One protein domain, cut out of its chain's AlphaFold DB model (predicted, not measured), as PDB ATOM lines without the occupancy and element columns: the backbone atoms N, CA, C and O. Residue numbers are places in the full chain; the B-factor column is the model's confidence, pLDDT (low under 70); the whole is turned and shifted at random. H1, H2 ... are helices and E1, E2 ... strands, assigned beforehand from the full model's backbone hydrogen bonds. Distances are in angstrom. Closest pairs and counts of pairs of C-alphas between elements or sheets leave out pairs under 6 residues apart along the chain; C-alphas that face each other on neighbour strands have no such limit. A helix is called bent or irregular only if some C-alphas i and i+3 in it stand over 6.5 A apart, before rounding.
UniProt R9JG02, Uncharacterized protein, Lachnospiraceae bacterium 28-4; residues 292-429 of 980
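Overview. This is residues 292 to 429 of the 980 residues of an uncharacterized protein of Lachnospiraceae bacterium 28-4 (UniProt R9JG02). A small three-stranded sheet has helix H2 over one face, and the long bent helix H4 packs on H2 with its arm H4a and with residues 406 to 413 of its arm H4b; H1 packs on arm H4b and grazes the sheet at E1. The last residues of H4, 422 to 429, stick out from this body, and the short helix H3 sits at the far end. The printed part has 138 residues, with four named helices and three named strands in the order H1, E1, H2, H3, E2, E3, H4; the sheet runs E1, E3, E2, antiparallel, and the class is mostly helix. The whole is only just compact, close to loose, with a radius of gyration of the C-alphas of 16.9 A and spans of 65 by 33 by 21 A.

Along the chain. H1, residues 292 to 311, begins with C-alpha 292 at (59.310, -10.616, -12.204), is 27.8 A long and has a kink of 35 degrees near residue 300. E1, residues 319 to 327, is 22.8 A long and bends by 54 degrees at residue 323. H2, residues 331 to 350, is 28.6 A long, and H3 holds residues 353 to 359. E2, residues 367 to 371, and E3, residues 377 to 383, form a hairpin. H4, residues 389 to 429, was assigned as one helix by its hydrogen bonds but is bent, with C-alphas 402 and 405 7.5 A apart. Arm H4a, residues 389 to 402, is 20.2 A long; arm H4b, residues 405 to 429, is 36.7 A long and ends with C-alpha 429 at (62.120, 2.491, -22.739).

Arrangement. The sheet is strongly twisted. E1 and E3 are antiparallel, with N 323 and O 380 at 2.8 A; E3 and E2 are antiparallel, with N 370 and O 379 at 2.8 A, both within hydrogen-bond range. H2 is on the sheet at a height over the sheet of 10.7 A and runs along the strands, at 9 degrees to E1 on the local plane. H1 only grazes the sheet, with residues 297 to 305. H2 touches H4a with residues 339 to 347 alone, closest at the C-alphas of Ser 343 and Ile 399, 5.3 A, at a steep tilt of 43 degrees, opposite ways. H2 touches H4b with residues 332 to 336 alone, closest at the C-alphas of Ala 332 and Leu 410, 5.0 A, at a shallow tilt of 14 degrees, opposite ways. H4b touches H1 with residues 407 to 418 alone, closest at the C-alphas of Leu 305 and Ser 407, 6.9 A. H3 is close to H2 but not clearly touching, with the C-alphas of Trp 348 and Arg 356 7.6 A apart. Every O i to N i+4 pair is within hydrogen-bond range in H2, H3 and H4a; H1 has 15 of 16 and H4b 20 of 21.

Size, cuts and confidence. The C-alphas farthest apart, of Ser 354 and Glu 429, are 65.3 A from each other. The printed part has no cut and no long link. The mean pLDDT of the printed part is 75.2, and 51 residues are under 70, among them 292 to 312 and 405 to 426.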
ATOM      1  N   ASN A 292      58.532 -10.043 -13.306       49.19
ATOM      2  CA  ASN A 292      59.310 -10.616 -12.204       49.19
ATOM      3  C   ASN A 292      58.481 -11.569 -11.325       49.19
ATOM      4  O   ASN A 292      59.017 -12.555 -10.816       49.19
ATOM      5  N   GLY A 293      57.186 -11.299 -11.141       51.47
ATOM      6  CA  GLY A 293      56.259 -12.236 -10.497       51.47
ATOM      7  C   GLY A 293      56.052 -13.499 -11.337       51.47
ATOM      8  O   GLY A 293      56.306 -14.605 -10.866       51.47
ATOM      9  N   THR A 294      55.684 -13.322 -12.607       47.59
ATOM     10  CA  THR A 294      55.432 -14.404 -13.561       47.59
ATOM     11  C   THR A 294      56.671 -15.261 -13.790       47.59
ATOM     12  O   THR A 294      56.527 -16.467 -13.786       47.59
ATOM     13  N   ILE A 295      57.880 -14.704 -13.936       41.72
ATOM     14  CA  ILE A 295      59.132 -15.460 -14.149       41.72
ATOM     15  C   ILE A 295      59.476 -16.346 -12.946       41.72
ATOM     16  O   ILE A 295      59.953 -17.463 -13.134       41.72
ATOM     17  N   ASN A 296      59.235 -15.886 -11.716       43.72
ATOM     18  CA  ASN A 296      59.503 -16.700 -10.528       43.72
ATOM     19  C   ASN A 296      58.544 -17.898 -10.428       43.72
ATOM     20  O   ASN A 296      58.991 -19.010 -10.150       43.72
ATOM     21  N   ASP A 297      57.256 -17.698 -10.723       46.91
ATOM     22  CA  ASP A 297      56.239 -18.758 -10.677       46.91
ATOM     23  C   ASP A 297      56.273 -19.656 -11.937       46.91
ATOM     24  O   ASP A 297      56.037 -20.870 -11.878       46.91
ATOM     25  N   SER A 298      56.623 -19.082 -13.091       45.66
ATOM     26  CA  SER A 298      56.731 -19.772 -14.376       45.66
ATOM     27  C   SER A 298      58.054 -20.501 -14.530       45.66
ATOM     28  O   SER A 298      58.046 -21.542 -15.148       45.66
ATOM     29  N   SER A 299      59.176 -20.083 -13.940       41.12
ATOM     30  CA  SER A 299      60.446 -20.827 -14.026       41.12
ATOM     31  C   SER A 299      60.320 -22.259 -13.485       41.12
ATOM     32  O   SER A 299      60.755 -23.215 -14.134       41.12
ATOM     33  N   GLU A 300      59.678 -22.425 -12.326       50.91
ATOM     34  CA  GLU A 300      59.449 -23.742 -11.724       50.91
ATOM     35  C   GLU A 300      58.383 -24.533 -12.497       50.91
ATOM     36  O   GLU A 300      58.536 -25.736 -12.723       50.91
ATOM     37  N   THR A 301      57.325 -23.858 -12.948       50.81
ATOM     38  CA  THR A 301      56.225 -24.466 -13.710       50.81
ATOM     39  C   THR A 301      56.665 -24.874 -15.121       50.81
ATOM     40  O   THR A 301      56.411 -25.998 -15.529       50.81
ATOM     41  N   MET A 302      57.410 -24.026 -15.828       52.06
ATOM     42  CA  MET A 302      58.032 -24.257 -17.137       52.06
ATOM     43  C   MET A 302      59.091 -25.347 -17.057       52.06
ATOM     44  O   MET A 302      59.086 -26.231 -17.900       52.06
ATOM     45  N   SER A 303      59.960 -25.348 -16.037       53.47
ATOM     46  CA  SER A 303      60.939 -26.428 -15.862       53.47
ATOM     47  C   SER A 303      60.251 -27.776 -15.637       53.47
ATOM     48  O   SER A 303      60.673 -28.772 -16.219       53.47
ATOM     49  N   LYS A 304      59.162 -27.813 -14.854       59.22
ATOM     50  CA  LYS A 304      58.336 -29.017 -14.686       59.22
ATOM     51  C   LYS A 304      57.618 -29.399 -15.979       59.22
ATOM     52  O   LYS A 304      57.621 -30.568 -16.327       59.22
ATOM     53  N   LEU A 305      57.031 -28.451 -16.708       60.03
ATOM     54  CA  LEU A 305      56.354 -28.713 -17.983       60.03
ATOM     55  C   LEU A 305      57.329 -29.190 -19.066       60.03
ATOM     56  O   LEU A 305      56.982 -30.076 -19.838       60.03
ATOM     57  N   GLN A 306      58.551 -28.660 -19.087       56.72
ATOM     58  CA  GLN A 306      59.621 -29.073 -19.989       56.72
ATOM     59  C   GLN A 306      60.125 -30.477 -19.637       56.72
ATOM     60  O   GLN A 306      60.228 -31.321 -20.520       56.72
ATOM     61  N   ASP A 307      60.320 -30.782 -18.350       59.53
ATOM     62  CA  ASP A 307      60.626 -32.145 -17.894       59.53
ATOM     63  C   ASP A 307      59.480 -33.123 -18.209       59.53
ATOM     64  O   ASP A 307      59.715 -34.248 -18.633       59.53
ATOM     65  N   ILE A 308      58.223 -32.694 -18.089       62.47
ATOM     66  CA  ILE A 308      57.044 -33.492 -18.461       62.47
ATOM     67  C   ILE A 308      56.969 -33.712 -19.979       62.47
ATOM     68  O   ILE A 308      56.613 -34.806 -20.426       62.47
ATOM     69  N   ALA A 309      57.308 -32.706 -20.782       56.78
ATOM     70  CA  ALA A 309      57.360 -32.828 -22.234       56.78
ATOM     71  C   ALA A 309      58.491 -33.774 -22.682       56.78
ATOM     72  O   ALA A 309      58.285 -34.589 -23.580       56.78
ATOM     73  N   GLU A 310      59.655 -33.714 -22.029       55.81
ATOM     74  CA  GLU A 310      60.835 -34.522 -22.361       55.81
ATOM     75  C   GLU A 310      60.775 -35.953 -21.795       55.81
ATOM     76  O   GLU A 310      61.136 -36.915 -22.476       55.81
ATOM     77  N   ASN A 311      60.307 -36.116 -20.554       60.59
ATOM     78  CA  ASN A 311      60.426 -37.350 -19.764       60.59
ATOM     79  C   ASN A 311      59.080 -37.935 -19.293       60.59
ATOM     80  O   ASN A 311      59.043 -39.052 -18.751       60.59
ATOM     81  N   GLY A 312      57.979 -37.221 -19.529       62.84
ATOM     82  CA  GLY A 312      56.640 -37.555 -19.051       62.84
ATOM     83  C   GLY A 312      56.424 -37.286 -17.562       62.84
ATOM     84  O   GLY A 312      57.374 -37.150 -16.791       62.84
ATOM     85  N   ILE A 313      55.162 -37.238 -17.118       75.25
ATOM     86  CA  ILE A 313      54.861 -37.082 -15.684       75.25
ATOM     87  C   ILE A 313      55.373 -38.303 -14.905       75.25
ATOM     88  O   ILE A 313      54.980 -39.440 -15.174       75.25
ATOM     89  N   LYS A 314      56.226 -38.053 -13.901       79.44
ATOM     90  CA  LYS A 314      56.692 -39.061 -12.942       79.44
ATOM     91  C   LYS A 314      55.990 -38.928 -11.604       79.44
ATOM     92  O   LYS A 314      56.159 -37.951 -10.873       79.44
ATOM     93  N   LEU A 315      55.226 -39.956 -11.264       83.06
ATOM     94  CA  LEU A 315      54.488 -40.048 -10.020       83.06
ATOM     95  C   LEU A 315      55.266 -40.917  -9.030       83.06
ATOM     96  O   LEU A 315      55.493 -42.110  -9.230       83.06
ATOM     97  N   SER A 316      55.678 -40.309  -7.927       68.56
ATOM     98  CA  SER A 316      56.155 -41.031  -6.757       68.56
ATOM     99  C   SER A 316      54.988 -41.799  -6.126       68.56
ATOM    100  O   SER A 316      53.850 -41.336  -6.108       68.56
ATOM    101  N   GLY A 317      55.254 -42.983  -5.568       65.06
ATOM    102  CA  GLY A 317      54.268 -43.699  -4.747       65.06
ATOM    103  C   GLY A 317      54.010 -43.037  -3.385       65.06
ATOM    104  O   GLY A 317      53.372 -43.647  -2.527       65.06
ATOM    105  N   ASP A 318      54.546 -41.834  -3.176       72.06
ATOM    106  CA  ASP A 318      54.454 -41.073  -1.941       72.06
ATOM    107  C   ASP A 318      53.138 -40.274  -1.884       72.06
ATOM    108  O   ASP A 318      52.376 -40.186  -2.853       72.06
ATOM    109  N   ASN A 319      52.841 -39.732  -0.703       76.19
ATOM    110  CA  ASN A 319      51.691 -38.856  -0.493       76.19
ATOM    111  C   ASN A 319      52.097 -37.392  -0.586       76.19
ATOM    112  O   ASN A 319      53.220 -37.039  -0.227       76.19
ATOM    113  N   ASP A 320      51.141 -36.565  -1.001       80.06
ATOM    114  CA  ASP A 320      51.264 -35.116  -1.138       80.06
ATOM    115  C   ASP A 320      52.376 -34.668  -2.111       80.06
ATOM    116  O   ASP A 320      53.051 -33.663  -1.889       80.06
ATOM    117  N   GLN A 321      52.568 -35.387  -3.222       83.19
ATOM    118  CA  GLN A 321      53.472 -34.941  -4.291       83.19
ATOM    119  C   GLN A 321      52.815 -33.822  -5.107       83.19
ATOM    120  O   GLN A 321      51.802 -34.070  -5.751       83.19
ATOM    121  N   LEU A 322      53.399 -32.621  -5.155       83.25
ATOM    122  CA  LEU A 322      52.926 -31.553  -6.045       83.25
ATOM    123  C   LEU A 322      53.088 -31.972  -7.515       83.25
ATOM    124  O   LEU A 322      54.193 -32.288  -7.954       83.25
ATOM    125  N   ILE A 323      51.984 -31.958  -8.259       82.56
ATOM    126  CA  ILE A 323      51.925 -32.318  -9.682       82.56
ATOM    127  C   ILE A 323      51.897 -31.059 -10.543       82.56
ATOM    128  O   ILE A 323      52.610 -30.973 -11.535       82.56
ATOM    129  N   PHE A 324      51.059 -30.090 -10.171       82.19
ATOM    130  CA  PHE A 324      50.833 -28.883 -10.956       82.19
ATOM    131  C   PHE A 324      50.337 -27.748 -10.061       82.19
ATOM    132  O   PHE A 324      49.561 -27.991  -9.137       82.19
ATOM    133  N   ALA A 325      50.766 -26.526 -10.352       78.12
ATOM    134  CA  ALA A 325      50.265 -25.302  -9.745       78.12
ATOM    135  C   ALA A 325      49.861 -24.335 -10.864       78.12
ATOM    136  O   ALA A 325      50.480 -24.341 -11.925       78.12
ATOM    137  N   GLY A 326      48.814 -23.546 -10.639       73.06
ATOM    138  CA  GLY A 326      48.291 -22.604 -11.625       73.06
ATOM    139  C   GLY A 326      47.321 -21.598 -11.012       73.06
ATOM    140  O   GLY A 326      47.187 -21.491  -9.794       73.06
ATOM    141  N   ASN A 327      46.620 -20.852 -11.856       73.94
ATOM    142  CA  ASN A 327      45.702 -19.788 -11.505       73.94
ATOM    143  C   ASN A 327      44.428 -19.858 -12.358       73.94
ATOM    144  O   ASN A 327      44.452 -20.020 -13.576       73.94
ATOM    145  N   THR A 328      43.273 -19.667 -11.724       74.94
ATOM    146  CA  THR A 328      41.967 -19.678 -12.395       74.94
ATOM    147  C   THR A 328      41.744 -18.524 -13.378       74.94
ATOM    148  O   THR A 328      40.742 -18.511 -14.088       74.94
ATOM    149  N   ASN A 329      42.640 -17.538 -13.424       68.62
ATOM    150  CA  ASN A 329      42.599 -16.466 -14.417       68.62
ATOM    151  C   ASN A 329      43.239 -16.868 -15.757       68.62
ATOM    152  O   ASN A 329      43.041 -16.164 -16.745       68.62
ATOM    153  N   ASN A 330      43.964 -17.990 -15.809       66.44
ATOM    154  CA  ASN A 330      44.565 -18.517 -17.028       66.44
ATOM    155  C   ASN A 330      43.769 -19.735 -17.530       66.44
ATOM    156  O   ASN A 330      43.683 -20.776 -16.875       66.44
ATOM    157  N   GLN A 331      43.171 -19.605 -18.717       77.62
ATOM    158  CA  GLN A 331      42.338 -20.660 -19.294       77.62
ATOM    159  C   GLN A 331      43.149 -21.916 -19.645       77.62
ATOM    160  O   GLN A 331      42.645 -23.019 -19.446       77.62
ATOM    161  N   ALA A 332      44.394 -21.768 -20.105       72.31
ATOM    162  CA  ALA A 332      45.245 -22.906 -20.438       72.31
ATOM    163  C   ALA A 332      45.614 -23.719 -19.185       72.31
ATOM    164  O   ALA A 332      45.600 -24.949 -19.209       72.31
ATOM    165  N   GLU A 333      45.846 -23.046 -18.054       78.25
ATOM    166  CA  GLU A 333      46.112 -23.696 -16.762       78.25
ATOM    167  C   GLU A 333      44.870 -24.427 -16.229       78.25
ATOM    168  O   GLU A 333      44.966 -25.543 -15.710       78.25
ATOM    169  N   ILE A 334      43.678 -23.844 -16.411       82.62
ATOM    170  CA  ILE A 334      42.402 -24.506 -16.101       82.62
ATOM    171  C   ILE A 334      42.195 -25.743 -16.980       82.62
ATOM    172  O   ILE A 334      41.760 -26.787 -16.485       82.62
ATOM    173  N   ASP A 335      42.479 -25.644 -18.275       84.31
ATOM    174  CA  ASP A 335      42.317 -26.754 -19.211       84.31
ATOM    175  C   ASP A 335      43.280 -27.898 -18.870       84.31
ATOM    176  O   ASP A 335      42.861 -29.059 -18.826       84.31
ATOM    177  N   TYR A 336      44.517 -27.573 -18.483       85.38
ATOM    178  CA  TYR A 336      45.492 -28.534 -17.968       85.38
ATOM    179  C   TYR A 336      44.994 -29.244 -16.697       85.38
ATOM    180  O   TYR A 336      44.979 -30.476 -16.621       85.38
ATOM    181  N   MET A 337      44.484 -28.491 -15.712       86.88
ATOM    182  CA  MET A 337      43.863 -29.046 -14.499       86.88
ATOM    183  C   MET A 337      42.674 -29.968 -14.823       86.88
ATOM    184  O   MET A 337      42.501 -31.030 -14.207       86.88
ATOM    185  N   ASN A 338      41.830 -29.572 -15.777       88.31
ATOM    186  CA  ASN A 338      40.669 -30.355 -16.186       88.31
ATOM    187  C   ASN A 338      41.091 -31.686 -16.813       88.31
ATOM    188  O   ASN A 338      40.475 -32.715 -16.522       88.31
ATOM    189  N   LEU A 339      42.149 -31.691 -17.622       89.00
ATOM    190  CA  LEU A 339      42.691 -32.900 -18.239       89.00
ATOM    191  C   LEU A 339      43.351 -33.820 -17.211       89.00
ATOM    192  O   LEU A 339      43.077 -35.018 -17.223       89.00
ATOM    193  N   LEU A 340      44.088 -33.280 -16.235       88.69
ATOM    194  CA  LEU A 340      44.568 -34.067 -15.090       88.69
ATOM    195  C   LEU A 340      43.404 -34.744 -14.351       88.69
ATOM    196  O   LEU A 340      43.454 -35.937 -14.049       88.69
ATOM    197  N   THR A 341      42.310 -34.016 -14.127       89.06
ATOM    198  CA  THR A 341      41.099 -34.563 -13.495       89.06
ATOM    199  C   THR A 341      40.432 -35.642 -14.361       89.06
ATOM    200  O   THR A 341      39.909 -36.633 -13.839       89.06
ATOM    201  N   GLN A 342      40.444 -35.498 -15.689       89.75
ATOM    202  CA  GLN A 342      39.945 -36.525 -16.610       89.75
ATOM    203  C   GLN A 342      40.796 -37.797 -16.549       89.75
ATOM    204  O   GLN A 342      40.231 -38.885 -16.414       89.75
ATOM    205  N   SER A 343      42.122 -37.668 -16.517       92.31
ATOM    206  CA  SER A 343      43.057 -38.793 -16.424       92.31
ATOM    207  C   SER A 343      42.819 -39.662 -15.194       92.31
ATOM    208  O   SER A 343      42.779 -40.890 -15.294       92.31
ATOM    209  N   ILE A 344      42.543 -39.052 -14.037       91.81
ATOM    210  CA  ILE A 344      42.162 -39.792 -12.823       91.81
ATOM    211  C   ILE A 344      40.881 -40.600 -13.050       91.81
ATOM    212  O   ILE A 344      40.780 -41.766 -12.658       91.81
ATOM    213  N   ASN A 345      39.873 -39.984 -13.671       90.75
ATOM    214  CA  ASN A 345      38.583 -40.625 -13.907       90.75
ATOM    215  C   ASN A 345      38.697 -41.796 -14.893       90.75
ATOM    216  O   ASN A 345      37.995 -42.801 -14.745       90.75
ATOM    217  N   GLU A 346      39.564 -41.684 -15.895       93.94
ATOM    218  CA  GLU A 346      39.861 -42.756 -16.843       93.94
ATOM    219  C   GLU A 346      40.651 -43.891 -16.201       93.94
ATOM    220  O   GLU A 346      40.247 -45.054 -16.303       93.94
ATOM    221  N   PHE A 347      41.690 -43.558 -15.437       94.81
ATOM    222  CA  PHE A 347      42.433 -44.529 -14.647       94.81
ATOM    223  C   PHE A 347      41.501 -45.305 -13.708       94.81
ATOM    224  O   PHE A 347      41.483 -46.539 -13.731       94.81
ATOM    225  N   TRP A 348      40.628 -44.613 -12.970       91.31
ATOM    226  CA  TRP A 348      39.648 -45.241 -12.083       91.31
ATOM    227  C   TRP A 348      38.705 -46.190 -12.830       91.31
ATOM    228  O   TRP A 348      38.373 -47.269 -12.330       91.31
ATOM    229  N   LYS A 349      38.290 -45.834 -14.054       90.50
ATOM    230  CA  LYS A 349      37.471 -46.698 -14.923       90.50
ATOM    231  C   LYS A 349      38.231 -47.917 -15.451       90.50
ATOM    232  O   LYS A 349      37.574 -48.913 -15.761       90.50
ATOM    233  N   SER A 350      39.559 -47.868 -15.528       92.31
ATOM    234  CA  SER A 350      40.383 -49.004 -15.953       92.31
ATOM    235  C   SER A 350      40.500 -50.085 -14.864       92.31
ATOM    236  O   SER A 350      40.562 -51.277 -15.173       92.31
ATOM    237  N   LEU A 351      40.420 -49.702 -13.582       90.69
ATOM    238  CA  LEU A 351      40.474 -50.634 -12.450       90.69
ATOM    239  C   LEU A 351      39.267 -51.583 -12.423       90.69
ATOM    240  O   LEU A 351      38.128 -51.179 -12.676       90.69
ATOM    241  N   ASN A 352      39.482 -52.842 -12.035       88.62
ATOM    242  CA  ASN A 352      38.387 -53.800 -11.863       88.62
ATOM    243  C   ASN A 352      37.524 -53.479 -10.620       88.62
ATOM    244  O   ASN A 352      37.961 -52.810  -9.684       88.62
ATOM    245  N   GLY A 353      36.279 -53.972 -10.597       84.62
ATOM    246  CA  GLY A 353      35.309 -53.634  -9.547       84.62
ATOM    247  C   GLY A 353      35.743 -54.023  -8.128       84.62
ATOM    248  O   GLY A 353      35.473 -53.275  -7.195       84.62
ATOM    249  N   SER A 354      36.452 -55.144  -7.962       87.44
ATOM    250  CA  SER A 354      36.991 -55.549  -6.657       87.44
ATOM    251  C   SER A 354      38.089 -54.599  -6.184       87.44
ATOM    252  O   SER A 354      38.071 -54.186  -5.031       87.44
ATOM    253  N   ARG A 355      38.982 -54.179  -7.090       90.56
ATOM    254  CA  ARG A 355      40.074 -53.246  -6.791       90.56
ATOM    255  C   ARG A 355      39.560 -51.869  -6.367       90.56
ATOM    256  O   ARG A 355      40.058 -51.308  -5.402       90.56
ATOM    257  N   ARG A 356      38.502 -51.358  -7.007       87.81
ATOM    258  CA  ARG A 356      37.852 -50.097  -6.584       87.81
ATOM    259  C   ARG A 356      37.251 -50.186  -5.179       87.81
ATOM    260  O   ARG A 356      37.321 -49.226  -4.422       87.81
ATOM    261  N   ILE A 357      36.669 -51.336  -4.823       84.88
ATOM    262  CA  ILE A 357      36.130 -51.577  -3.474       84.88
ATOM    263  C   ILE A 357      37.265 -51.656  -2.440       84.88
ATOM    264  O   ILE A 357      37.096 -51.157  -1.331       84.88
ATOM    265  N   GLU A 358      38.408 -52.250  -2.797       84.56
ATOM    266  CA  GLU A 358      39.594 -52.338  -1.930       84.56
ATOM    267  C   GLU A 358      40.225 -50.976  -1.628       84.56
ATOM    268  O   GLU A 358      40.635 -50.753  -0.492       84.56
ATOM    269  N   LEU A 359      40.273 -50.070  -2.613       84.25
ATOM    270  CA  LEU A 359      40.769 -48.703  -2.413       84.25
ATOM    271  C   LEU A 359      39.864 -47.903  -1.461       84.25
ATOM    272  O   LEU A 359      40.339 -47.063  -0.706       84.25
ATOM    273  N   GLY A 360      38.554 -48.183  -1.444       77.81
ATOM    274  CA  GLY A 360      37.627 -47.641  -0.439       77.81
ATOM    275  C   GLY A 360      37.446 -46.115  -0.465       77.81
ATOM    276  O   GLY A 360      36.843 -45.564   0.457       77.81
ATOM    277  N   VAL A 361      37.945 -45.445  -1.507       75.56
ATOM    278  CA  VAL A 361      37.918 -43.990  -1.711       75.56
ATOM    279  C   VAL A 361      37.324 -43.641  -3.078       75.56
ATOM    280  O   VAL A 361      37.170 -44.505  -3.939       75.56
ATOM    281  N   ASP A 362      36.944 -42.378  -3.262       81.00
ATOM    282  CA  ASP A 362      36.536 -41.831  -4.561       81.00
ATOM    283  C   ASP A 362      37.782 -41.482  -5.407       81.00
ATOM    284  O   ASP A 362      38.818 -41.166  -4.818       81.00
ATOM    285  N   PRO A 363      37.725 -41.511  -6.756       80.88
ATOM    286  CA  PRO A 363      38.820 -41.062  -7.621       80.88
ATOM    287  C   PRO A 363      39.402 -39.696  -7.237       80.88
ATOM    288  O   PRO A 363      40.614 -39.521  -7.318       80.88
ATOM    289  N   SER A 364      38.585 -38.760  -6.743       81.12
ATOM    290  CA  SER A 364      39.040 -37.448  -6.248       81.12
ATOM    291  C   SER A 364      40.014 -37.507  -5.060       81.12
ATOM    292  O   SER A 364      40.610 -36.496  -4.715       81.12
ATOM    293  N   TYR A 365      40.204 -38.669  -4.429       83.88
ATOM    294  CA  TYR A 365      41.216 -38.864  -3.390       83.88
ATOM    295  C   TYR A 365      42.619 -39.092  -3.966       83.88
ATOM    296  O   TYR A 365      43.601 -38.931  -3.247       83.88
ATOM    297  N   LEU A 366      42.726 -39.481  -5.244       87.75
ATOM    298  CA  LEU A 366      44.018 -39.722  -5.880       87.75
ATOM    299  C   LEU A 366      44.757 -38.412  -6.127       87.75
ATOM    300  O   LEU A 366      45.934 -38.366  -5.791       87.75
ATOM    301  N   PHE A 367      44.086 -37.362  -6.630       90.06
ATOM    302  CA  PHE A 367      44.638 -36.001  -6.662       90.06
ATOM    303  C   PHE A 367      43.806 -35.040  -5.812       90.06
ATOM    304  O   PHE A 367      42.613 -34.862  -6.052       90.06
ATOM    305  N   THR A 368      44.447 -34.375  -4.857       86.88
ATOM    306  CA  THR A 368      43.830 -33.351  -4.010       86.88
ATOM    307  C   THR A 368      44.166 -31.960  -4.522       86.88
ATOM    308  O   THR A 368      45.313 -31.699  -4.873       86.88
ATOM    309  N   GLN A 369      43.183 -31.062  -4.523       86.88
ATOM    310  CA  GLN A 369      43.360 -29.675  -4.950       86.88
ATOM    311  C   GLN A 369      43.381 -28.744  -3.735       86.88
ATOM    312  O   GLN A 369      42.512 -28.842  -2.866       86.88
ATOM    313  N   GLN A 370      44.357 -27.842  -3.684       87.06
ATOM    314  CA  GLN A 370      44.353 -26.683  -2.793       87.06
ATOM    315  C   GLN A 370      44.008 -25.443  -3.618       87.06
ATOM    316  O   GLN A 370      44.468 -25.322  -4.747       87.06
ATOM    317  N   PHE A 371      43.175 -24.552  -3.081       84.00
ATOM    318  CA  PHE A 371      42.714 -23.353  -3.781       84.00
ATOM    319  C   PHE A 371      42.753 -22.140  -2.855       84.00
ATOM    320  O   PHE A 371      42.250 -22.204  -1.728       84.00
ATOM    321  N   ASP A 372      43.313 -21.040  -3.348       81.81
ATOM    322  CA  ASP A 372      43.246 -19.722  -2.732       81.81
ATOM    323  C   ASP A 372      42.174 -18.873  -3.431       81.81
ATOM    324  O   ASP A 372      42.350 -18.372  -4.543       81.81
ATOM    325  N   GLU A 373      41.051 -18.676  -2.739       75.44
ATOM    326  CA  GLU A 373      39.893 -17.929  -3.245       75.44
ATOM    327  C   GLU A 373      40.170 -16.434  -3.497       75.44
ATOM    328  O   GLU A 373      39.382 -15.786  -4.186       75.44
ATOM    329  N   TYR A 374      41.245 -15.863  -2.938       65.75
ATOM    330  CA  TYR A 374      41.550 -14.432  -3.072       65.75
ATOM    331  C   TYR A 374      42.434 -14.123  -4.276       65.75
ATOM    332  O   TYR A 374      42.264 -13.079  -4.905       65.75
ATOM    333  N   THR A 375      43.380 -15.009  -4.576       65.56
ATOM    334  CA  THR A 375      44.351 -14.844  -5.668       65.56
ATOM    335  C   THR A 375      43.964 -15.642  -6.912       65.56
ATOM    336  O   THR A 375      44.470 -15.366  -8.001       65.56
ATOM    337  N   GLY A 376      43.055 -16.612  -6.768       71.81
ATOM    338  CA  GLY A 376      42.716 -17.568  -7.817       71.81
ATOM    339  C   GLY A 376      43.773 -18.660  -8.001       71.81
ATOM    340  O   GLY A 376      43.637 -19.463  -8.922       71.81
ATOM    341  N   ALA A 377      44.814 -18.704  -7.164       74.31
ATOM    342  CA  ALA A 377      45.863 -19.712  -7.244       74.31
ATOM    343  C   ALA A 377      45.346 -21.093  -6.812       74.31
ATOM    344  O   ALA A 377      44.547 -21.213  -5.880       74.31
ATOM    345  N   PHE A 378      45.816 -22.147  -7.473       82.44
ATOM    346  CA  PHE A 378      45.516 -23.529  -7.129       82.44
ATOM    347  C   PHE A 378      46.740 -24.432  -7.262       82.44
ATOM    348  O   PHE A 378      47.640 -24.186  -8.059       82.44
ATOM    349  N   GLU A 379      46.731 -25.530  -6.514       87.50
ATOM    350  CA  GLU A 379      47.764 -26.562  -6.538       87.50
ATOM    351  C   GLU A 379      47.121 -27.950  -6.546       87.50
ATOM    352  O   GLU A 379      46.109 -28.183  -5.882       87.50
ATOM    353  N   ILE A 380      47.717 -28.891  -7.274       87.50
ATOM    354  CA  ILE A 380      47.249 -30.270  -7.420       87.50
ATOM    355  C   ILE A 380      48.311 -31.211  -6.868       87.50
ATOM    356  O   ILE A 380      49.444 -31.224  -7.348       87.50
ATOM    357  N   TYR A 381      47.927 -32.044  -5.906       87.56
ATOM    358  CA  TYR A 381      48.815 -32.977  -5.217       87.56
ATOM    359  C   TYR A 381      48.396 -34.431  -5.429       87.56
ATOM    360  O   TYR A 381      47.218 -34.752  -5.305       87.56
ATOM    361  N   ALA A 382      49.354 -35.320  -5.689       89.06
ATOM    362  CA  ALA A 382      49.165 -36.762  -5.820       89.06
ATOM    363  C   ALA A 382      49.171 -37.472  -4.461       89.06
ATOM    364  O   ALA A 382      50.019 -37.212  -3.610       89.06
ATOM    365  N   ASN A 383      48.260 -38.429  -4.296       88.00
ATOM    366  CA  ASN A 383      48.095 -39.271  -3.117       88.00
ATOM    367  C   ASN A 383      47.976 -40.747  -3.533       88.00
ATOM    368  O   ASN A 383      46.879 -41.303  -3.646       88.00
ATOM    369  N   LEU A 384      49.122 -41.385  -3.799       87.88
ATOM    370  CA  LEU A 384      49.184 -42.634  -4.576       87.88
ATOM    371  C   LEU A 384      49.655 -43.864  -3.788       87.88
ATOM    372  O   LEU A 384      49.719 -44.954  -4.351       87.88
ATOM    373  N   TYR A 385      49.893 -43.747  -2.479       83.62
ATOM    374  CA  TYR A 385      50.405 -44.829  -1.615       83.62
ATOM    375  C   TYR A 385      49.604 -46.145  -1.610       83.62
ATOM    376  O   TYR A 385      50.108 -47.180  -1.170       83.62
ATOM    377  N   GLN A 386      48.332 -46.115  -2.025       84.69
ATOM    378  CA  GLN A 386      47.473 -47.303  -2.102       84.69
ATOM    379  C   GLN A 386      47.537 -48.016  -3.461       84.69
ATOM    380  O   GLN A 386      47.026 -49.138  -3.582       84.69
ATOM    381  N   LEU A 387      48.132 -47.378  -4.472       89.19
ATOM    382  CA  LEU A 387      48.309 -47.933  -5.809       89.19
ATOM    383  C   LEU A 387      49.565 -48.805  -5.872       89.19
ATOM    384  O   LEU A 387      50.553 -48.574  -5.176       89.19
ATOM    385  N   THR A 388      49.530 -49.839  -6.709       90.56
ATOM    386  CA  THR A 388      50.730 -50.625  -7.018       90.56
ATOM    387  C   THR A 388      51.637 -49.863  -7.994       90.56
ATOM    388  O   THR A 388      51.158 -48.996  -8.722       90.56
ATOM    389  N   PRO A 389      52.935 -50.208  -8.097       89.06
ATOM    390  CA  PRO A 389      53.820 -49.593  -9.089       89.06
ATOM    391  C   PRO A 389      53.297 -49.705 -10.531       89.06
ATOM    392  O   PRO A 389      53.401 -48.764 -11.305       89.06
ATOM    393  N   GLU A 390      52.678 -50.835 -10.880       89.50
ATOM    394  CA  GLU A 390      52.083 -51.071 -12.205       89.50
ATOM    395  C   GLU A 390      50.857 -50.174 -12.455       89.50
ATOM    396  O   GLU A 390      50.646 -49.682 -13.565       89.50
ATOM    397  N   GLU A 391      50.052 -49.939 -11.416       92.00
ATOM    398  CA  GLU A 391      48.914 -49.019 -11.446       92.00
ATOM    399  C   GLU A 391      49.375 -47.558 -11.572       92.00
ATOM    400  O   GLU A 391      48.788 -46.813 -12.352       92.00
ATOM    401  N   ILE A 392      50.456 -47.173 -10.883       90.81
ATOM    402  CA  ILE A 392      51.074 -45.842 -11.005       90.81
ATOM    403  C   ILE A 392      51.569 -45.617 -12.437       90.81
ATOM    404  O   ILE A 392      51.180 -44.631 -13.052       90.81
ATOM    405  N   THR A 393      52.312 -46.561 -13.024       90.06
ATOM    406  CA  THR A 393      52.752 -46.456 -14.430       90.06
ATOM    407  C   THR A 393      51.577 -46.376 -15.409       90.06
ATOM    408  O   THR A 393      51.649 -45.698 -16.430       90.06
ATOM    409  N   THR A 394      50.463 -47.051 -15.114       92.69
ATOM    410  CA  THR A 394      49.251 -46.947 -15.941       92.69
ATOM    411  C   THR A 394      48.642 -45.546 -15.863       92.69
ATOM    412  O   THR A 394      48.232 -45.008 -16.888       92.69
ATOM    413  N   LEU A 395      48.595 -44.949 -14.669       92.06
ATOM    414  CA  LEU A 395      48.125 -43.579 -14.465       92.06
ATOM    415  C   LEU A 395      49.045 -42.553 -15.151       92.06
ATOM    416  O   LEU A 395      48.528 -41.658 -15.810       92.06
ATOM    417  N   GLU A 396      50.369 -42.712 -15.063       90.00
ATOM    418  CA  GLU A 396      51.352 -41.864 -15.765       90.00
ATOM    419  C   GLU A 396      51.097 -41.834 -17.280       90.00
ATOM    420  O   GLU A 396      51.008 -40.760 -17.866       90.00
ATOM    421  N   ASN A 397      50.897 -43.000 -17.905       88.69
ATOM    422  CA  ASN A 397      50.634 -43.081 -19.346       88.69
ATOM    423  C   ASN A 397      49.310 -42.404 -19.740       88.69
ATOM    424  O   ASN A 397      49.268 -41.674 -20.722       88.69
ATOM    425  N   ILE A 398      48.238 -42.610 -18.964       91.56
ATOM    426  CA  ILE A 398      46.935 -41.964 -19.219       91.56
ATOM    427  C   ILE A 398      47.056 -40.443 -19.094       91.56
ATOM    428  O   ILE A 398      46.461 -39.703 -19.871       91.56
ATOM    429  N   ILE A 399      47.819 -39.968 -18.107       88.69
ATOM    430  CA  ILE A 399      48.078 -38.542 -17.949       88.69
ATOM    431  C   ILE A 399      48.816 -38.010 -19.172       88.69
ATOM    432  O   ILE A 399      48.345 -37.032 -19.741       88.69
ATOM    433  N   GLN A 400      49.895 -38.670 -19.597       84.94
ATOM    434  CA  GLN A 400      50.679 -38.269 -20.766       84.94
ATOM    435  C   GLN A 400      49.809 -38.137 -22.023       84.94
ATOM    436  O   GLN A 400      49.889 -37.127 -22.718       84.94
ATOM    437  N   ASP A 401      48.944 -39.122 -22.275       85.50
ATOM    438  CA  ASP A 401      48.048 -39.136 -23.436       85.50
ATOM    439  C   ASP A 401      47.031 -37.982 -23.400       85.50
ATOM    440  O   ASP A 401      46.711 -37.403 -24.436       85.50
ATOM    441  N   ASN A 402      46.531 -37.626 -22.214       85.31
ATOM    442  CA  ASN A 402      45.489 -36.609 -22.063       85.31
ATOM    443  C   ASN A 402      46.033 -35.177 -21.976       85.31
ATOM    444  O   ASN A 402      45.340 -34.254 -22.398       85.31
ATOM    445  N   VAL A 403      47.231 -34.961 -21.419       79.12
ATOM    446  CA  VAL A 403      47.802 -33.609 -21.234       79.12
ATOM    447  C   VAL A 403      48.803 -33.211 -22.320       79.12
ATOM    448  O   VAL A 403      49.202 -32.048 -22.356       79.12
ATOM    449  N   GLY A 404      49.202 -34.131 -23.208       71.56
ATOM    450  CA  GLY A 404      50.227 -33.892 -24.233       71.56
ATOM    451  C   GLY A 404      49.970 -32.641 -25.082       71.56
ATOM    452  O   GLY A 404      50.801 -31.736 -25.100       71.56
ATOM    453  N   ASP A 405      48.788 -32.530 -25.694       69.06
ATOM    454  CA  ASP A 405      48.422 -31.368 -26.524       69.06
ATOM    455  C   ASP A 405      48.206 -30.085 -25.693       69.06
ATOM    456  O   ASP A 405      48.521 -28.981 -26.136       69.06
ATOM    457  N   ALA A 406      47.692 -30.212 -24.465       68.50
ATOM    458  CA  ALA A 406      47.435 -29.070 -23.583       68.50
ATOM    459  C   ALA A 406      48.704 -28.490 -22.946       68.50
ATOM    460  O   ALA A 406      48.700 -27.335 -22.531       68.50
ATOM    461  N   SER A 407      49.789 -29.268 -22.894       64.62
ATOM    462  CA  SER A 407      51.099 -28.798 -22.432       64.62
ATOM    463  C   SER A 407      51.660 -27.737 -23.383       64.62
ATOM    464  O   SER A 407      52.145 -26.714 -22.918       64.62
ATOM    465  N   GLY A 408      51.523 -27.934 -24.702       67.44
ATOM    466  CA  GLY A 408      51.939 -26.951 -25.712       67.44
ATOM    467  C   GLY A 408      51.145 -25.646 -25.624       67.44
ATOM    468  O   GLY A 408      51.732 -24.585 -25.466       67.44
ATOM    469  N   ALA A 409      49.811 -25.727 -25.592       66.31
ATOM    470  CA  ALA A 409      48.953 -24.541 -25.470       66.31
ATOM    471  C   ALA A 409      49.183 -23.745 -24.167       66.31
ATOM    472  O   ALA A 409      48.984 -22.531 -24.126       66.31
ATOM    473  N   LEU A 410      49.589 -24.427 -23.091       66.75
ATOM    474  CA  LEU A 410      49.968 -23.789 -21.835       66.75
ATOM    475  C   LEU A 410      51.311 -23.053 -21.942       66.75
ATOM    476  O   LEU A 410      51.409 -21.923 -21.470       66.75
ATOM    477  N   LEU A 411      52.313 -23.660 -22.588       62.94
ATOM    478  CA  LEU A 411      53.596 -23.007 -22.875       62.94
ATOM    479  C   LEU A 411      53.400 -21.770 -23.764       62.94
ATOM    480  O   LEU A 411      53.926 -20.708 -23.435       62.94
ATOM    481  N   ASP A 412      52.579 -21.880 -24.813       64.12
ATOM    482  CA  ASP A 412      52.227 -20.763 -25.699       64.12
ATOM    483  C   ASP A 412      51.573 -19.621 -24.905       64.12
ATOM    484  O   ASP A 412      52.015 -18.480 -24.973       64.12
ATOM    485  N   SER A 413      50.587 -19.928 -24.050       62.12
ATOM    486  CA  SER A 413      49.913 -18.909 -23.234       62.12
ATOM    487  C   SER A 413      50.842 -18.200 -22.239       62.12
ATOM    488  O   SER A 413      50.601 -17.032 -21.931       62.12
ATOM    489  N   ILE A 414      51.844 -18.889 -21.685       60.19
ATOM    490  CA  ILE A 414      52.838 -18.288 -20.777       60.19
ATOM    491  C   ILE A 414      53.817 -17.412 -21.572       60.19
ATOM    492  O   ILE A 414      54.195 -16.328 -21.111       60.19
ATOM    493  N   SER A 415      54.202 -17.859 -22.770       59.19
ATOM    494  CA  SER A 415      55.053 -17.105 -23.691       59.19
ATOM    495  C   SER A 415      54.368 -15.820 -24.160       59.19
ATOM    496  O   SER A 415      54.945 -14.746 -24.013       59.19
ATOM    497  N   ASP A 416      53.117 -15.904 -24.620       61.53
ATOM    498  CA  ASP A 416      52.321 -14.762 -25.087       61.53
ATOM    499  C   ASP A 416      52.177 -13.692 -23.994       61.53
ATOM    500  O   ASP A 416      52.433 -12.513 -24.226       61.53
ATOM    501  N   GLN A 417      51.844 -14.097 -22.761       58.53
ATOM    502  CA  GLN A 417      51.755 -13.170 -21.624       58.53
ATOM    503  C   GLN A 417      53.099 -12.502 -21.311       58.53
ATOM    504  O   GLN A 417      53.142 -11.321 -20.965       58.53
ATOM    505  N   SER A 418      54.202 -13.246 -21.418       55.50
ATOM    506  CA  SER A 418      55.544 -12.704 -21.190       55.50
ATOM    507  C   SER A 418      55.931 -11.708 -22.285       55.50
ATOM    508  O   SER A 418      56.472 -10.647 -21.974       55.50
ATOM    509  N   GLN A 419      55.597 -12.008 -23.542       57.78
ATOM    510  CA  GLN A 419      55.828 -11.126 -24.682       57.78
ATOM    511  C   GLN A 419      55.014  -9.831 -24.565       57.78
ATOM    512  O   GLN A 419      55.578  -8.747 -24.694       57.78
ATOM    513  N   GLU A 420      53.722  -9.911 -24.237       60.16
ATOM    514  CA  GLU A 420      52.877  -8.727 -24.031       60.16
ATOM    515  C   GLU A 420      53.438  -7.800 -22.939       60.16
ATOM    516  O   GLU A 420      53.416  -6.574 -23.081       60.16
ATOM    517  N   LEU A 421      53.963  -8.367 -21.846       55.44
ATOM    518  CA  LEU A 421      54.597  -7.593 -20.776       55.44
ATOM    519  C   LEU A 421      55.920  -6.964 -21.236       55.44
ATOM    520  O   LEU A 421      56.153  -5.787 -20.959       55.44
ATOM    521  N   GLN A 422      56.758  -7.699 -21.972       54.06
ATOM    522  CA  GLN A 422      58.001  -7.171 -22.549       54.06
ATOM    523  C   GLN A 422      57.740  -6.020 -23.529       54.06
ATOM    524  O   GLN A 422      58.430  -5.004 -23.481       54.06
ATOM    525  N   GLU A 423      56.700  -6.116 -24.359       64.19
ATOM    526  CA  GLU A 423      56.307  -5.031 -25.263       64.19
ATOM    527  C   GLU A 423      55.944  -3.742 -24.511       64.19
ATOM    528  O   GLU A 423      56.218  -2.641 -24.996       64.19
ATOM    529  N   GLN A 424      55.333  -3.842 -23.325       58.09
ATOM    530  CA  GLN A 424      55.033  -2.667 -22.496       58.09
ATOM    531  C   GLN A 424      56.295  -2.062 -21.877       58.09
ATOM    532  O   GLN A 424      56.426  -0.836 -21.854       58.09
ATOM    533  N   VAL A 425      57.242  -2.898 -21.441       62.16
ATOM    534  CA  VAL A 425      58.562  -2.437 -20.979       62.16
ATOM    535  C   VAL A 425      59.273  -1.675 -22.098       62.16
ATOM    536  O   VAL A 425      59.668  -0.523 -21.905       62.16
ATOM    537  N   GLN A 426      59.307  -2.247 -23.305       66.00
ATOM    538  CA  GLN A 426      59.958  -1.632 -24.460       66.00
ATOM    539  C   GLN A 426      59.317  -0.296 -24.857       66.00
ATOM    540  O   GLN A 426      60.014   0.645 -25.234       66.00
ATOM    541  N   LYS A 427      57.987  -0.169 -24.755       73.06
ATOM    542  CA  LYS A 427      57.288   1.106 -24.993       73.06
ATOM    543  C   LYS A 427      57.716   2.188 -24.000       73.06
ATOM    544  O   LYS A 427      57.909   3.331 -24.412       73.06
ATOM    545  N   GLY A 428      57.893   1.841 -22.723       65.88
ATOM    546  CA  GLY A 428      58.428   2.753 -21.708       65.88
ATOM    547  C   GLY A 428      59.863   3.187 -22.000       65.88
ATOM    548  O   GLY A 428      60.159   4.383 -21.965       65.88
ATOM    549  N   GLU A 429      60.727   2.237 -22.354       65.88
ATOM    550  CA  GLU A 429      62.120   2.491 -22.739       65.88
ATOM    551  C   GLU A 429      62.230   3.392 -23.969       65.88
ATOM    552  O   GLU A 429      62.974   4.372 -23.954       65.88
TER     553      GLU A 429